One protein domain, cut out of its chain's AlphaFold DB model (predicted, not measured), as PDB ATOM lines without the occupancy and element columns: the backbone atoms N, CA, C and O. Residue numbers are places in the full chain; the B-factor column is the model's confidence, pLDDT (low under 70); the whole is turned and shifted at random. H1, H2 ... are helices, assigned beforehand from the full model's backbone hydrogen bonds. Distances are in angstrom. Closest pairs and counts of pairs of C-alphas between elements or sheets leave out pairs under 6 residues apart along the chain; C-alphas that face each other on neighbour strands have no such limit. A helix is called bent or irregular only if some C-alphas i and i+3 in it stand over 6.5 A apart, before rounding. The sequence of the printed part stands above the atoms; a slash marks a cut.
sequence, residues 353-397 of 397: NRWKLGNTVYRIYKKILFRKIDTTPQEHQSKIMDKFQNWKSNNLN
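Overview. This is residues 353 to 397 of the 397 residues of an uncharacterized protein of Cyanobacteria bacterium QH_9_48_43 (UniProt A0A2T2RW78). Picture a flat hook: the long straight helix H2 is its shank, and H1 with the link of residues 369 to 376 makes the hooked end, the link turning back from the far end of H1 toward the start of H2. The two helices do not pack on each other, and H2 sticks out as an arm that makes most of the length. The printed part has 45 residues with two named helices, H1 then H2 along the chain, and no named strand; its class is all helix. It is extended, with a radius of gyration of the C-alphas of 15.9 A and spans of 50 by 23 by 5 A.

Arrangement. Begin at H1, residues 353 to 368, where residues 353 to 358 stand free. Go on through the short link to H2, residues 377 to 395, and you will find the two helices apart, with no C-alpha of the one within 8 A of the other. Residues 378 to 397, of which 378 to 395 belong to H2, stand free. Along the backbones of H1 and H2, every O i to N i+4 pair is within hydrogen-bond range.

Along the chain. Find C-alpha 353 at (273.193, 140.671, 129.237); from there H1 runs 22.7 A to C-alpha 368 at (255.705, 134.248, 142.156). Pass residues 369 to 376 and look for C-alpha 377 at (260.974, 137.004, 121.989), where H2 begins. It runs 27.0 A to C-alpha 395 at (260.373, 132.233, 95.426). Neither helix is bent.

Size, cuts and confidence. The two C-alphas farthest apart are those of Ile 368 and Asn 397, at 50.2 A. The printed part has no cut and ends at Asn 397, the chain's last residue. The link from H1 to H2, 8 residues, is short. In the B-factor column the mean pLDDT of the printed part is 79.0, and residues 396 to 397 are under 70.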
ATOM      1  N   ASN A 353     273.292 140.881 127.787       79.25
ATOM      2  CA  ASN A 353     273.193 140.671 129.237       79.25
ATOM      3  C   ASN A 353     272.052 141.487 129.865       79.25
ATOM      4  O   ASN A 353     271.384 141.006 130.779       79.25
ATOM      5  N   ARG A 354     271.774 142.686 129.332       77.38
ATOM      6  CA  ARG A 354     270.672 143.551 129.778       77.38
ATOM      7  C   ARG A 354     269.309 142.891 129.557       77.38
ATOM      8  O   ARG A 354     268.478 142.893 130.462       77.38
ATOM      9  N   TRP A 355     269.097 142.287 128.387       78.56
ATOM     10  CA  TRP A 355     267.851 141.582 128.072       78.56
ATOM     11  C   TRP A 355     267.706 140.282 128.867       78.56
ATOM     12  O   TRP A 355     266.646 140.005 129.427       78.56
ATOM     13  N   LYS A 356     268.792 139.508 128.993       78.00
ATOM     14  CA  LYS A 356     268.827 138.274 129.797       78.00
ATOM     15  C   LYS A 356     268.494 138.532 131.268       78.00
ATOM     16  O   LYS A 356     267.726 137.769 131.858       78.00
ATOM     17  N   LEU A 357     269.016 139.617 131.841       74.19
ATOM     18  CA  LEU A 357     268.717 140.021 133.214       74.19
ATOM     19  C   LEU A 357     267.234 140.392 133.372       74.19
ATOM     20  O   LEU A 357     266.567 139.861 134.258       74.19
ATOM     21  N   GLY A 358     266.691 141.215 132.466       76.12
ATOM     22  CA  GLY A 358     265.267 141.570 132.458       76.12
ATOM     23  C   GLY A 358     264.343 140.355 132.314       76.12
ATOM     24  O   GLY A 358     263.382 140.215 133.070       76.12
ATOM     25  N   ASN A 359     264.674 139.421 131.417       77.44
ATOM     26  CA  ASN A 359     263.930 138.171 131.237       77.44
ATOM     27  C   ASN A 359     263.988 137.276 132.490       77.44
ATOM     28  O   ASN A 359     262.996 136.654 132.865       77.44
ATOM     29  N   THR A 360     265.134 137.234 133.176       74.69
ATOM     30  CA  THR A 360     265.297 136.469 134.424       74.69
ATOM     31  C   THR A 360     264.419 137.042 135.539       74.69
ATOM     32  O   THR A 360     263.681 136.292 136.179       74.69
ATOM     33  N   VAL A 361     264.414 138.367 135.714       72.62
ATOM     34  CA  VAL A 361     263.549 139.061 136.687       72.62
ATOM     35  C   VAL A 361     262.065 138.858 136.354       72.62
ATOM     36  O   VAL A 361     261.274 138.519 137.233       72.62
ATOM     37  N   TYR A 362     261.685 138.982 135.080       76.94
ATOM     38  CA  TYR A 362     260.315 138.753 134.614       76.94
ATOM     39  C   TYR A 362     259.829 137.317 134.872       76.94
ATOM     40  O   TYR A 362     258.705 137.109 135.336       76.94
ATOM     41  N   ARG A 363     260.683 136.314 134.630       76.50
ATOM     42  CA  ARG A 363     260.378 134.906 134.924       76.50
ATOM     43  C   ARG A 363     260.176 134.663 136.417       76.50
ATOM     44  O   ARG A 363     259.243 133.950 136.781       76.50
ATOM     45  N   ILE A 364     260.997 135.275 137.274       74.25
ATOM     46  CA  ILE A 364     260.828 135.215 138.736       74.25
ATOM     47  C   ILE A 364     259.480 135.832 139.136       74.25
ATOM     48  O   ILE A 364     258.701 135.190 139.838       74.25
ATOM     49  N   TYR A 365     259.153 137.019 138.617       76.75
ATOM     50  CA  TYR A 365     257.880 137.702 138.865       76.75
ATOM     51  C   TYR A 365     256.652 136.865 138.453       76.75
ATOM     52  O   TYR A 365     255.733 136.672 139.250       76.75
ATOM     53  N   LYS A 366     256.640 136.290 137.241       79.62
ATOM     54  CA  LYS A 366     255.552 135.403 136.773       79.62
ATOM     55  C   LYS A 366     255.426 134.129 137.614       79.62
ATOM     56  O   LYS A 366     254.301 133.693 137.866       79.62
ATOM     57  N   LYS A 367     256.554 133.557 138.060       77.81
ATOM     58  CA  LYS A 367     256.591 132.355 138.909       77.81
ATOM     59  C   LYS A 367     256.021 132.627 140.304       77.81
ATOM     60  O   LYS A 367     255.279 131.793 140.806       77.81
ATOM     61  N   ILE A 368     256.297 133.800 140.882       77.19
ATOM     62  CA  ILE A 368     255.705 134.248 142.156       77.19
ATOM     63  C   ILE A 368     254.185 134.446 142.024       77.19
ATOM     64  O   ILE A 368     253.438 134.122 142.941       77.19
ATOM     65  N   LEU A 369     253.708 134.922 140.871       77.88
ATOM     66  CA  LEU A 369     252.280 135.144 140.602       77.88
ATOM     67  C   LEU A 369     251.525 133.914 140.058       77.88
ATOM     68  O   LEU A 369     250.370 134.058 139.655       77.88
ATOM     69  N   PHE A 370     252.153 132.732 139.993       75.62
ATOM     70  CA  PHE A 370     251.584 131.495 139.423       75.62
ATOM     71  C   PHE A 370     250.979 131.647 138.009       75.62
ATOM     72  O   PHE A 370     250.041 130.945 137.632       75.62
ATOM     73  N   ARG A 371     251.510 132.562 137.190       71.44
ATOM     74  CA  ARG A 371     251.038 132.784 135.811       71.44
ATOM     75  C   ARG A 371     251.921 132.038 134.811       71.44
ATOM     76  O   ARG A 371     253.135 131.963 134.987       71.44
ATOM     77  N   LYS A 372     251.323 131.537 133.721       75.06
ATOM     78  CA  LYS A 372     252.075 130.918 132.614       75.06
ATOM     79  C   LYS A 372     253.089 131.910 132.028       75.06
ATOM     80  O   LYS A 372     252.812 133.112 131.919       75.06
ATOM     81  N   ILE A 373     254.267 131.388 131.693       72.44
ATOM     82  CA  ILE A 373     255.325 132.130 131.006       72.44
ATOM     83  C   ILE A 373     254.897 132.287 129.548       72.44
ATOM     84  O   ILE A 373     254.530 131.303 128.907       72.44
ATOM     85  N   ASP A 374     254.922 133.521 129.059       77.81
ATOM     86  CA  ASP A 374     254.604 133.821 127.668       77.81
ATOM     87  C   ASP A 374     255.773 133.379 126.767       77.81
ATOM     88  O   ASP A 374     256.930 133.362 127.197       77.81
ATOM     89  N   THR A 375     255.473 132.999 125.524       74.31
ATOM     90  CA  THR A 375     256.478 132.631 124.511       74.31
ATOM     91  C   THR A 375     257.547 133.705 124.389       74.31
ATOM     92  O   THR A 375     257.244 134.900 124.321       74.31
ATOM     93  N   THR A 376     258.804 133.280 124.360       79.25
ATOM     94  CA  THR A 376     259.925 134.214 124.421       79.25
ATOM     95  C   THR A 376     260.049 135.022 123.122       79.25
ATOM     96  O   THR A 376     259.642 134.557 122.050       79.25
ATOM     97  N   PRO A 377     260.615 136.237 123.181       78.56
ATOM     98  CA  PRO A 377     260.974 137.004 121.989       78.56
ATOM     99  C   PRO A 377     261.835 136.199 121.000       78.56
ATOM    100  O   PRO A 377     261.621 136.293 119.797       78.56
ATOM    101  N   GLN A 378     262.732 135.347 121.510       79.19
ATOM    102  CA  GLN A 378     263.562 134.423 120.728       79.19
ATOM    103  C   GLN A 378     262.715 133.421 119.928       79.19
ATOM    104  O   GLN A 378     262.945 133.212 118.742       79.19
ATOM    105  N   GLU A 379     261.709 132.813 120.562       80.06
ATOM    106  CA  GLU A 379     260.813 131.851 119.903       80.06
ATOM    107  C   GLU A 379     259.930 132.520 118.839       80.06
ATOM    108  O   GLU A 379     259.649 131.920 117.803       80.06
ATOM    109  N   HIS A 380     259.496 133.764 119.065       79.44
ATOM    110  CA  HIS A 380     258.762 134.534 118.055       79.44
ATOM    111  C   HIS A 380     259.643 134.907 116.865       79.44
ATOM    112  O   HIS A 380     259.210 134.751 115.724       79.44
ATOM    113  N   GLN A 381     260.869 135.362 117.129       83.00
ATOM    114  CA  GLN A 381     261.857 135.669 116.100       83.00
ATOM    115  C   GLN A 381     262.149 134.433 115.242       83.00
ATOM    116  O   GLN A 381     262.029 134.509 114.023       83.00
ATOM    117  N   SER A 382     262.405 133.276 115.866       82.94
ATOM    118  CA  SER A 382     262.633 132.009 115.155       82.94
ATOM    119  C   SER A 382     261.472 131.662 114.222       82.94
ATOM    120  O   SER A 382     261.695 131.393 113.051       82.94
ATOM    121  N   LYS A 383     260.216 131.765 114.685       85.50
ATOM    122  CA  LYS A 383     259.039 131.491 113.839       85.50
ATOM    123  C   LYS A 383     258.913 132.441 112.645       85.50
ATOM    124  O   LYS A 383     258.412 132.035 111.597       85.50
ATOM    125  N   ILE A 384     259.287 133.712 112.809       84.31
ATOM    126  CA  ILE A 384     259.281 134.696 111.718       84.31
ATOM    127  C   ILE A 384     260.379 134.352 110.710       84.31
ATOM    128  O   ILE A 384     260.109 134.335 109.508       84.31
ATOM    129  N   MET A 385     261.573 133.999 111.189       86.94
ATOM    130  CA  MET A 385     262.686 133.603 110.332       86.94
ATOM    131  C   MET A 385     262.422 132.287 109.603       86.94
ATOM    132  O   MET A 385     262.689 132.217 108.411       86.94
ATOM    133  N   ASP A 386     261.793 131.299 110.235       87.12
ATOM    134  CA  ASP A 386     261.397 130.049 109.573       87.12
ATOM    135  C   ASP A 386     260.403 130.310 108.430       87.12
ATOM    136  O   ASP A 386     260.531 129.760 107.334       87.12
ATOM    137  N   LYS A 387     259.418 131.195 108.646       87.88
ATOM    138  CA  LYS A 387     258.491 131.626 107.585       87.88
ATOM    139  C   LYS A 387     259.218 132.352 106.457       87.88
ATOM    140  O   LYS A 387     258.896 132.120 105.294       87.88
ATOM    141  N   PHE A 388     260.181 133.207 106.790       88.00
ATOM    142  CA  PHE A 388     260.989 133.918 105.805       88.00
ATOM    143  C   PHE A 388     261.882 132.968 104.998       88.00
ATOM    144  O   PHE A 388     261.912 133.082 103.778       88.00
ATOM    145  N   GLN A 389     262.540 131.993 105.631       86.50
ATOM    146  CA  GLN A 389     263.362 130.995 104.937       86.50
ATOM    147  C   GLN A 389     262.520 130.118 104.004       86.50
ATOM    148  O   GLN A 389     262.906 129.913 102.856       86.50
ATOM    149  N   ASN A 390     261.330 129.691 104.442       87.88
ATOM    150  CA  ASN A 390     260.381 128.971 103.584       87.88
ATOM    151  C   ASN A 390     259.883 129.831 102.407       87.88
ATOM    152  O   ASN A 390     259.707 129.339 101.294       87.88
ATOM    153  N   TRP A 391     259.641 131.126 102.629       89.44
ATOM    154  CA  TRP A 391     259.300 132.045 101.542       89.44
ATOM    155  C   TRP A 391     260.472 132.205 100.563       89.44
ATOM    156  O   TRP A 391     260.271 132.090  99.355       89.44
ATOM    157  N   LYS A 392     261.695 132.388 101.074       86.50
ATOM    158  CA  LYS A 392     262.934 132.520 100.296       86.50
ATOM    159  C   LYS A 392     263.164 131.291  99.409       86.50
ATOM    160  O   LYS A 392     263.405 131.453  98.219       86.50
ATOM    161  N   SER A 393     263.012 130.076  99.944       84.94
ATOM    162  CA  SER A 393     263.196 128.827  99.185       84.94
ATOM    163  C   SER A 393     262.152 128.605  98.089       84.94
ATOM    164  O   SER A 393     262.457 127.974  97.081       84.94
ATOM    165  N   ASN A 394     260.929 129.106  98.278       84.38
ATOM    166  CA  ASN A 394     259.829 128.914  97.328       84.38
ATOM    167  C   ASN A 394     259.790 129.959  96.204       84.38
ATOM    168  O   ASN A 394     259.113 129.732  95.210       84.38
ATOM    169  N   ASN A 395     260.453 131.110  96.371       77.94
ATOM    170  CA  ASN A 395     260.373 132.233  95.426       77.94
ATOM    171  C   ASN A 395     261.697 132.524  94.692       77.94
ATOM    172  O   ASN A 395     261.732 133.429  93.865       77.94
ATOM    173  N   LEU A 396     262.780 131.800  95.000       69.75
ATOM    174  CA  LEU A 396     264.115 132.020  94.418       69.75
ATOM    175  C   LEU A 396     264.743 130.764  93.788       69.75
ATOM    176  O   LEU A 396     265.905 130.830  93.390       69.75
ATOM    177  N   ASN A 397     264.007 129.647  93.722       52.69
ATOM    178  CA  ASN A 397     264.416 128.426  93.018       52.69
ATOM    179  C   ASN A 397     263.769 128.335  91.639       52.69
ATOM    180  O   ASN A 397     262.552 128.623  91.555       52.69
TER     181      ASN A 397